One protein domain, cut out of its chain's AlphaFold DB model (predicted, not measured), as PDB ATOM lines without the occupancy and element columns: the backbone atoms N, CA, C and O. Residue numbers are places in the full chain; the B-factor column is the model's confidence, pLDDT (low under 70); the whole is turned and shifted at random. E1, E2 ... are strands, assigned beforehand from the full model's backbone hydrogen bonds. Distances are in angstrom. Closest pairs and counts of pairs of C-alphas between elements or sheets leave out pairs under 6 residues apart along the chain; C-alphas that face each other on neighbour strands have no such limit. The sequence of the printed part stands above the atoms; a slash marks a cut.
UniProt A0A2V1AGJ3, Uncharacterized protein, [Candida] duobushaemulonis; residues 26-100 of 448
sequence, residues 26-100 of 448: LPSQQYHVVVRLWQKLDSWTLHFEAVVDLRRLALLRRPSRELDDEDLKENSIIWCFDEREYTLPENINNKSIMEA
ATOM      1  N   LEU A  26     112.316  12.920  89.259       58.31
ATOM      2  CA  LEU A  26     113.334  12.353  90.143       58.31
ATOM      3  C   LEU A  26     112.720  11.206  90.973       58.31
ATOM      4  O   LEU A  26     111.649  11.394  91.558       58.31
ATOM      5  N   PRO A  27     113.368  10.030  91.063       58.69
ATOM      6  CA  PRO A  27     113.000   9.007  92.034       58.69
ATOM      7  C   PRO A  27     113.062   9.583  93.453       58.69
ATOM      8  O   PRO A  27     113.987  10.326  93.797       58.69
ATOM      9  N   SER A  28     112.088   9.240  94.294       55.53
ATOM     10  CA  SER A  28     112.068   9.653  95.696       55.53
ATOM     11  C   SER A  28     113.378   9.246  96.388       55.53
ATOM     12  O   SER A  28     113.829   8.114  96.259       55.53
ATOM     13  N   GLN A  29     113.972  10.176  97.149       56.75
ATOM     14  CA  GLN A  29     115.168   9.974  97.985       56.75
ATOM     15  C   GLN A  29     116.543   9.910  97.280       56.75
ATOM     16  O   GLN A  29     117.509   9.438  97.884       56.75
ATOM     17  N   GLN A  30     116.694  10.443  96.065       65.56
ATOM     18  CA  GLN A  30     118.027  10.680  95.493       65.56
ATOM     19  C   GLN A  30     118.586  12.041  95.930       65.56
ATOM     20  O   GLN A  30     118.083  13.087  95.538       65.56
ATOM     21  N   TYR A  31     119.630  12.012  96.760       68.69
ATOM     22  CA  TYR A  31     120.293  13.215  97.290       68.69
ATOM     23  C   TYR A  31     121.697  13.434  96.719       68.69
ATOM     24  O   TYR A  31     122.259  14.507  96.893       68.69
ATOM     25  N   HIS A  32     122.250  12.438  96.023       78.00
ATOM     26  CA  HIS A  32     123.569  12.507  95.404       78.00
ATOM     27  C   HIS A  32     123.414  12.842  93.924       78.00
ATOM     28  O   HIS A  32     122.856  12.049  93.166       78.00
ATOM     29  N   VAL A  33     123.910  14.007  93.523       76.50
ATOM     30  CA  VAL A  33     123.887  14.487  92.141       76.50
ATOM     31  C   VAL A  33     125.318  14.601  91.640       76.50
ATOM     32  O   VAL A  33     126.175  15.168  92.312       76.50
ATOM     33  N   VAL A  34     125.580  14.064  90.449       81.06
ATOM     34  CA  VAL A  34     126.865  14.225  89.763       81.06
ATOM     35  C   VAL A  34     126.679  15.241  88.647       81.06
ATOM     36  O   VAL A  34     125.936  14.995  87.698       81.06
ATOM     37  N   VAL A  35     127.346  16.385  88.767       79.88
ATOM     38  CA  VAL A  35     127.355  17.444  87.757       79.88
ATOM     39  C   VAL A  35     128.638  17.316  86.947       79.88
ATOM     40  O   VAL A  35     129.730  17.373  87.506       79.88
ATOM     41  N   ARG A  36     128.508  17.132  85.630       81.56
ATOM     42  CA  ARG A  36     129.635  17.073  84.688       81.56
ATOM     43  C   ARG A  36     129.537  18.223  83.700       81.56
ATOM     44  O   ARG A  36     128.594  18.273  82.912       81.56
ATOM     45  N   LEU A  37     130.513  19.121  83.737       79.06
ATOM     46  CA  LEU A  37     130.669  20.217  82.794       79.06
ATOM     47  C   LEU A  37     131.610  19.780  81.670       79.06
ATOM     48  O   LEU A  37     132.770  19.441  81.911       79.06
ATOM     49  N   TRP A  38     131.112  19.819  80.440       80.88
ATOM     50  CA  TRP A  38     131.888  19.513  79.243       80.88
ATOM     51  C   TRP A  38     132.189  20.805  78.485       80.88
ATOM     52  O   TRP A  38     131.287  21.609  78.253       80.88
ATOM     53  N   GLN A  39     133.445  20.994  78.088       82.44
ATOM     54  CA  GLN A  39     133.907  22.124  77.288       82.44
ATOM     55  C   GLN A  39     134.305  21.634  75.895       82.44
ATOM     56  O   GLN A  39     134.794  20.519  75.732       82.44
ATOM     57  N   LYS A  40     134.103  22.469  74.875       79.75
ATOM     58  CA  LYS A  40     134.551  22.194  73.508       79.75
ATOM     59  C   LYS A  40     135.487  23.304  73.039       79.75
ATOM     60  O   LYS A  40     135.026  24.420  72.818       79.75
ATOM     61  N   LEU A  41     136.776  22.988  72.894       68.38
ATOM     62  CA  LEU A  41     137.727  23.810  72.130       68.38
ATOM     63  C   LEU A  41     137.826  23.264  70.697       68.38
ATOM     64  O   LEU A  41     137.311  23.900  69.786       68.38
ATOM     65  N   ASP A  42     138.325  22.033  70.532       71.44
ATOM     66  CA  ASP A  42     138.333  21.294  69.250       71.44
ATOM     67  C   ASP A  42     137.515  19.987  69.323       71.44
ATOM     68  O   ASP A  42     136.710  19.677  68.442       71.44
ATOM     69  N   SER A  43     137.648  19.246  70.426       77.19
ATOM     70  CA  SER A  43     136.828  18.086  70.796       77.19
ATOM     71  C   SER A  43     136.192  18.305  72.177       77.19
ATOM     72  O   SER A  43     136.604  19.195  72.922       77.19
ATOM     73  N   TRP A  44     135.138  17.548  72.504       79.38
ATOM     74  CA  TRP A  44     134.490  17.634  73.817       79.38
ATOM     75  C   TRP A  44     135.402  17.037  74.891       79.38
ATOM     76  O   TRP A  44     135.656  15.833  74.888       79.38
ATOM     77  N   THR A  45     135.859  17.869  75.821       81.31
ATOM     78  CA  THR A  45     136.652  17.463  76.984       81.31
ATOM     79  C   THR A  45     135.882  17.748  78.271       81.31
ATOM     80  O   THR A  45     135.104  18.699  78.365       81.31
ATOM     81  N   LEU A  46     136.042  16.881  79.273       80.25
ATOM     82  CA  LEU A  46     135.439  17.080  80.591       80.25
ATOM     83  C   LEU A  46     136.231  18.172  81.318       80.25
ATOM     84  O   LEU A  46     137.409  17.980  81.603       80.25
ATOM     85  N   HIS A  47     135.591  19.306  81.594       75.62
ATOM     86  CA  HIS A  47     136.222  20.441  82.270       75.62
ATOM     87  C   HIS A  47     136.086  20.339  83.791       75.62
ATOM     88  O   HIS A  47     137.016  20.650  84.524       75.62
ATOM     89  N   PHE A  48     134.926  19.881  84.272       78.25
ATOM     90  CA  PHE A  48     134.648  19.821  85.703       78.25
ATOM     91  C   PHE A  48     133.692  18.674  86.035       78.25
ATOM     92  O   PHE A  48     132.678  18.488  85.363       78.25
ATOM     93  N   GLU A  49     133.994  17.910  87.083       82.25
ATOM     94  CA  GLU A  49     133.104  16.893  87.646       82.25
ATOM     95  C   GLU A  49     132.953  17.142  89.145       82.25
ATOM     96  O   GLU A  49     133.929  17.115  89.890       82.25
ATOM     97  N   ALA A  50     131.718  17.381  89.584       77.75
ATOM     98  CA  ALA A  50     131.389  17.582  90.987       77.75
ATOM     99  C   ALA A  50     130.336  16.576  91.441       77.75
ATOM    100  O   ALA A  50     129.242  16.491  90.881       77.75
ATOM    101  N   VAL A  51     130.665  15.844  92.503       80.19
ATOM    102  CA  VAL A  51     129.729  14.975  93.215       80.19
ATOM    103  C   VAL A  51     129.175  15.764  94.394       80.19
ATOM    104  O   VAL A  51     129.906  16.108  95.320       80.19
ATOM    105  N   VAL A  52     127.884  16.078  94.352       78.06
ATOM    106  CA  VAL A  52     127.221  16.958  95.314       78.06
ATOM    107  C   VAL A  52     126.147  16.178  96.064       78.06
ATOM    108  O   VAL A  52     125.228  15.630  95.458       78.06
ATOM    109  N   ASP A  53     126.242  16.152  97.394       80.12
ATOM    110  CA  ASP A  53     125.135  15.732  98.259       80.12
ATOM    111  C   ASP A  53     124.262  16.951  98.583       80.12
ATOM    112  O   ASP A  53     124.666  17.851  99.326       80.12
ATOM    113  N   LEU A  54     123.048  16.970  98.031       74.56
ATOM    114  CA  LEU A  54     122.079  18.053  98.188       74.56
ATOM    115  C   LEU A  54     121.692  18.294  99.658       74.56
ATOM    116  O   LEU A  54     121.257  19.389 100.004       74.56
ATOM    117  N   ARG A  55     121.876  17.311 100.554       72.38
ATOM    118  CA  ARG A  55     121.597  17.468 101.996       72.38
ATOM    119  C   ARG A  55     122.610  18.348 102.718       72.38
ATOM    120  O   ARG A  55     122.316  18.843 103.803       72.38
ATOM    121  N   ARG A  56     123.814  18.487 102.162       74.50
ATOM    122  CA  ARG A  56     124.924  19.219 102.785       74.50
ATOM    123  C   ARG A  56     125.021  20.661 102.294       74.50
ATOM    124  O   ARG A  56     125.964  21.344 102.673       74.50
ATOM    125  N   LEU A  57     124.073  21.118 101.478       77.38
ATOM    126  CA  LEU A  57     124.038  22.478 100.960       77.38
ATOM    127  C   LEU A  57     123.795  23.501 102.079       77.38
ATOM    128  O   LEU A  57     122.909  23.340 102.918       77.38
ATOM    129  N   ALA A  58     124.583  24.570 102.071       76.44
ATOM    130  CA  ALA A  58     124.420  25.722 102.940       76.44
ATOM    131  C   ALA A  58     123.790  26.883 102.176       76.44
ATOM    132  O   ALA A  58     124.104  27.114 101.013       76.44
ATOM    133  N   LEU A  59     122.907  27.613 102.853       78.12
ATOM    134  CA  LEU A  59     122.252  28.802 102.323       78.12
ATOM    135  C   LEU A  59     123.212  29.997 102.378       78.12
ATOM    136  O   LEU A  59     123.802  30.278 103.429       78.12
ATOM    137  N   LEU A  60     123.355  30.691 101.252       74.62
ATOM    138  CA  LEU A  60     124.103  31.938 101.165       74.62
ATOM    139  C   LEU A  60     123.263  33.088 101.730       74.62
ATOM    140  O   LEU A  60     122.085  33.238 101.413       74.62
ATOM    141  N   ARG A  61     123.881  33.914 102.579       71.38
ATOM    142  CA  ARG A  61     123.239  35.084 103.198       71.38
ATOM    143  C   ARG A  61     123.070  36.251 102.219       71.38
ATOM    144  O   ARG A  61     122.181  37.079 102.407       71.38
ATOM    145  N   ARG A  62     123.959  36.350 101.234       73.31
ATOM    146  CA  ARG A  62     123.960  37.375 100.186       73.31
ATOM    147  C   ARG A  62     123.931  36.691  98.820       73.31
ATOM    148  O   ARG A  62     124.489  35.599  98.712       73.31
ATOM    149  N   PRO A  63     123.283  37.297  97.813       69.81
ATOM    150  CA  PRO A  63     123.297  36.759  96.462       69.81
ATOM    151  C   PRO A  63     124.721  36.768  95.896       69.81
ATOM    152  O   PRO A  63     125.525  37.645  96.199       69.81
ATOM    153  N   SER A  64     125.005  35.815  95.022       65.50
ATOM    154  CA  SER A  64     126.295  35.553  94.379       65.50
ATOM    155  C   SER A  64     126.891  36.744  93.634       65.50
ATOM    156  O   SER A  64     128.098  36.810  93.452       65.50
ATOM    157  N   ARG A  65     126.055  37.711  93.241       65.81
ATOM    158  CA  ARG A  65     126.468  38.971  92.604       65.81
ATOM    159  C   ARG A  65     127.136  39.964  93.561       65.81
ATOM    160  O   ARG A  65     127.743  40.917  93.092       65.81
ATOM    161  N   GLU A  66     126.964  39.778  94.868       64.50
ATOM    162  CA  GLU A  66     127.488  40.642  95.936       64.50
ATOM    163  C   GLU A  66     128.637  39.980  96.716       64.50
ATOM    164  O   GLU A  66     129.034  40.486  97.767       64.50
ATOM    165  N   LEU A  67     129.112  38.819  96.256       66.56
ATOM    166  CA  LEU A  67     130.251  38.109  96.833       66.56
ATOM    167  C   LEU A  67     131.533  38.551  96.125       66.56
ATOM    168  O   LEU A  67     131.544  38.660  94.899       66.56
ATOM    169  N   ASP A  68     132.596  38.777  96.894       68.81
ATOM    170  CA  ASP A  68     133.917  39.054  96.333       68.81
ATOM    171  C   ASP A  68     134.563  37.735  95.861       68.81
ATOM    172  O   ASP A  68     134.287  36.667  96.414       68.81
ATOM    173  N   ASP A  69     135.465  37.789  94.872       62.91
ATOM    174  CA  ASP A  69     136.155  36.597  94.331       62.91
ATOM    175  C   ASP A  69     136.948  35.814  95.406       62.91
ATOM    176  O   ASP A  69     137.236  34.631  95.240       62.91
ATOM    177  N   GLU A  70     137.264  36.446  96.541       65.75
ATOM    178  CA  GLU A  70     137.932  35.825  97.693       65.75
ATOM    179  C   GLU A  70     136.982  34.982  98.575       65.75
ATOM    180  O   GLU A  70     137.431  34.105  99.323       65.75
ATOM    181  N   ASP A  71     135.665  35.214  98.504       69.62
ATOM    182  CA  ASP A  71     134.673  34.588  99.390       69.62
ATOM    183  C   ASP A  71     134.354  33.132  99.006       69.62
ATOM    184  O   ASP A  71     134.031  32.306  99.876       69.62
ATOM    185  N   LEU A  72     134.473  32.803  97.716       73.75
ATOM    186  CA  LEU A  72     134.221  31.481  97.142       73.75
ATOM    187  C   LEU A  72     135.517  30.858  96.615       73.75
ATOM    188  O   LEU A  72     136.430  31.538  96.166       73.75
ATOM    189  N   LYS A  73     135.601  29.528  96.651       73.31
ATOM    190  CA  LYS A  73     136.683  28.814  95.966       73.31
ATOM    191  C   LYS A  73     136.474  28.825  94.457       73.31
ATOM    192  O   LYS A  73     135.341  28.745  93.978       73.31
ATOM    193  N   GLU A  74     137.582  28.809  93.722       67.31
ATOM    194  CA  GLU A  74     137.587  28.591  92.277       67.31
ATOM    195  C   GLU A  74     136.762  27.339  91.913       67.31
ATOM    196  O   GLU A  74     136.864  26.295  92.562       67.31
ATOM    197  N   ASN A  75     135.925  27.451  90.876       68.38
ATOM    198  CA  ASN A  75     135.002  26.408  90.401       68.38
ATOM    199  C   ASN A  75     133.879  26.008  91.384       68.38
ATOM    200  O   ASN A  75     133.392  24.873  91.367       68.38
ATOM    201  N   SER A  76     133.418  26.930  92.232       72.75
ATOM    202  CA  SER A  76     132.242  26.688  93.076       72.75
ATOM    203  C   SER A  76     130.937  26.603  92.265       72.75
ATOM    204  O   SER A  76     130.661  27.455  91.422       72.75
ATOM    205  N   ILE A  77     130.095  25.601  92.554       76.31
ATOM    206  CA  ILE A  77     128.722  25.520  92.027       76.31
ATOM    207  C   ILE A  77     127.759  26.213  92.995       76.31
ATOM    208  O   ILE A  77     127.675  25.823  94.166       76.31
ATOM    209  N   ILE A  78     126.984  27.167  92.476       79.62
ATOM    210  CA  ILE A  78     125.864  27.813  93.167       79.62
ATOM    211  C   ILE A  78     124.548  27.224  92.650       79.62
ATOM    212  O   ILE A  78     124.284  27.197  91.449       79.62
ATOM    213  N   TRP A  79     123.719  26.748  93.570       78.44
ATOM    214  CA  TRP A  79     122.416  26.146  93.307       78.44
ATOM    215  C   TRP A  79     121.314  27.148  93.640       78.44
ATOM    216  O   TRP A  79     121.259  27.633  94.764       78.44
ATOM    217  N   CYS A  80     120.412  27.433  92.705       75.38
ATOM    218  CA  CYS A  80     119.262  28.297  92.965       75.38
ATOM    219  C   CYS A  80     117.986  27.453  93.106       75.38
ATOM    220  O   CYS A  80     117.513  26.874  92.126       75.38
ATOM    221  N   PHE A  81     117.432  27.387  94.319       74.25
ATOM    222  CA  PHE A  81     116.139  26.762  94.609       74.25
ATOM    223  C   PHE A  81     115.200  27.821  95.188       74.25
ATOM    224  O   PHE A  81     115.584  28.509  96.128       74.25
ATOM    225  N   ASP A  82     113.991  27.962  94.637       67.00
ATOM    226  CA  ASP A  82     112.971  28.918  95.106       67.00
ATOM    227  C   ASP A  82     113.516  30.339  95.362       67.00
ATOM    228  O   ASP A  82     113.278  30.937  96.409       67.00
ATOM    229  N   GLU A  83     114.299  30.856  94.405       68.00
ATOM    230  CA  GLU A  83     114.938  32.186  94.451       68.00
ATOM    231  C   GLU A  83     115.971  32.373  95.576       68.00
ATOM    232  O   GLU A  83     116.414  33.487  95.854       68.00
ATOM    233  N   ARG A  84     116.406  31.277  96.206       75.44
ATOM    234  CA  ARG A  84     117.473  31.251  97.208       75.44
ATOM    235  C   ARG A  84     118.691  30.513  96.681       75.44
ATOM    236  O   ARG A  84     118.570  29.509  95.981       75.44
ATOM    237  N   GLU A  85     119.868  31.007  97.041       80.69
ATOM    238  CA  GLU A  85     121.141  30.487  96.553       80.69
ATOM    239  C   GLU A  85     121.842  29.623  97.605       80.69
ATOM    240  O   GLU A  85     122.008  30.012  98.760       80.69
ATOM    241  N   TYR A  86     122.268  28.436  97.195       79.75
ATOM    242  CA  TYR A  86     122.884  27.430  98.043       79.75
ATOM    243  C   TYR A  86     124.230  26.994  97.473       79.75
ATOM    244  O   TYR A  86     124.380  26.817  96.267       79.75
ATOM    245  N   THR A  87     125.205  26.738  98.336       81.00
ATOM    246  CA  THR A  87     126.526  26.224  97.945       81.00
ATOM    247  C   THR A  87     126.980  25.129  98.899       81.00
ATOM    248  O   THR A  87     126.452  24.962 100.001       81.00
ATOM    249  N   LEU A  88     127.964  24.331  98.478       79.19
ATOM    250  CA  LEU A  88     128.614  23.400  99.396       79.19
ATOM    251  C   LEU A  88     129.450  24.188 100.422       79.19
ATOM    252  O   LEU A  88     130.230  25.048 100.017       79.19
ATOM    253  N   PRO A  89     129.378  23.858 101.728       71.06
ATOM    254  CA  PRO A  89     130.183  24.499 102.772       71.06
ATOM    255  C   PRO A  89     131.690  24.440 102.501       71.06
ATOM    256  O   PRO A  89     132.444  25.277 102.981       71.06
ATOM    257  N   GLU A  90     132.130  23.433 101.746       71.69
ATOM    258  CA  GLU A  90     133.529  23.204 101.384       71.69
ATOM    259  C   GLU A  90     134.040  24.202 100.327       71.69
ATOM    260  O   GLU A  90     135.254  24.405 100.229       71.69
ATOM    261  N   ASN A  91     133.127  24.858  99.599       72.00
ATOM    262  CA  ASN A  91     133.408  25.840  98.545       72.00
ATOM    263  C   ASN A  91     133.406  27.291  99.053       72.00
ATOM    264  O   ASN A  91     133.570  28.209  98.255       72.00
ATOM    265  N   ILE A  92     133.214  27.501 100.358       73.06
ATOM    266  CA  ILE A  92     133.174  28.820 100.992       73.06
ATOM    267  C   ILE A  92     134.487  29.047 101.745       73.06
ATOM    268  O   ILE A  92     134.811  28.296 102.668       73.06
ATOM    269  N   ASN A  93     135.224  30.098 101.383       73.94
ATOM    270  CA  ASN A  93     136.420  30.520 102.116       73.94
ATOM    271  C   ASN A  93     136.035  31.354 103.343       73.94
ATOM    272  O   ASN A  93     136.562  31.155 104.442       73.94
ATOM    273  N   ASN A  94     135.046  32.236 103.186       72.19
ATOM    274  CA  ASN A  94     134.599  33.149 104.227       72.19
ATOM    275  C   ASN A  94     133.320  32.647 104.919       72.19
ATOM    276  O   ASN A  94     132.207  32.802 104.434       72.19
ATOM    277  N   LYS A  95     133.428  32.070 106.119       67.50
ATOM    278  CA  LYS A  95     132.252  31.526 106.837       67.50
ATOM    279  C   LYS A  95     131.199  32.580 107.230       67.50
ATOM    280  O   LYS A  95     130.120  32.198 107.676       67.50
ATOM    281  N   SER A  96     131.482  33.879 107.080       64.94
ATOM    282  CA  SER A  96     130.532  34.963 107.373       64.94
ATOM    283  C   SER A  96     129.420  35.124 106.325       64.94
ATOM    284  O   SER A  96     128.354  35.653 106.653       64.94
ATOM    285  N   ILE A  97     129.633  34.622 105.101       68.38
ATOM    286  CA  ILE A  97     128.641  34.647 104.011       68.38
ATOM    287  C   ILE A  97     127.641  33.486 104.084       68.38
ATOM    288  O   ILE A  97     126.606  33.514 103.417       68.38
ATOM    289  N   MET A  98     127.898  32.493 104.940       68.00
ATOM    290  CA  MET A  98     126.913  31.467 105.270       68.00
ATOM    291  C   MET A  98     125.846  32.074 106.169       68.00
ATOM    292  O   MET A  98     126.149  32.673 107.208       68.00
ATOM    293  N   GLU A  99     124.576  31.861 105.831       65.94
ATOM    294  CA  GLU A  99     123.535  32.084 106.816       65.94
ATOM    295  C   GLU A  99     123.752  31.057 107.930       65.94
ATOM    296  O   GLU A  99     123.566  29.848 107.747       65.94
ATOM    297  N   ALA A 100     124.228  31.532 109.089       55.00
ATOM    298  CA  ALA A 100     124.274  30.717 110.287       55.00
ATOM    299  C   ALA A 100     122.887  30.108 110.414       55.00
ATOM    300  O   ALA A 100     121.918  30.862 110.516       55.00
TER     301      ALA A 100
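AT A GLANCE: This is residues 26 to 100 of the 448 residues of an uncharacterized protein of [Candida] duobushaemulonis (UniProt A0A2V1AGJ3). With little regular structure, the domain is a long, bent two-stranded hairpin, E1 and E2, beside a loop-rich part built round a small hairpin, E3 and E4. The printed part has 75 residues, with no named helix and strands E1, E2, E3, E4 in chain order; it is all strand, with 27 residues in named elements. It is only just loose, close to compact, with a radius of gyration of the C-alphas of 14.0 A, and spans 42 by 35 by 21 A.

IN THESE COORDINATES: E1, residues 32 to 40, runs 26.3 A from C-alpha 32 at (123.569, 12.507, 95.404). E2, residues 44 to 53, runs 26.2 A and bends by 51 degrees at residue 47. E3 is residues 78 to 81; E4, residues 84 to 87, ends at C-alpha 87 (126.526, 26.224, 97.945).

HOW THE PARTS SIT: E1 and E2 are antiparallel at 162 degrees, with N 35 and O 50 2.8 A apart. E3 and E4 are antiparallel at 144 degrees, with N 79 and O 86 2.8 A apart. Residues 58 to 59 pair antiparallel with residues 86 to 87 of E4. E2 and E3 are apart.

THE WHOLE: The C-alphas farthest apart, of Asp 42 and Ala 100, are 44.4 A apart. The printed part has no cut. The link E2 to E3, 24 residues, is long. Mean pLDDT of the printed part is 72.8; residues 26 to 31, 63 to 71 and 95 to 100 are among those under 70.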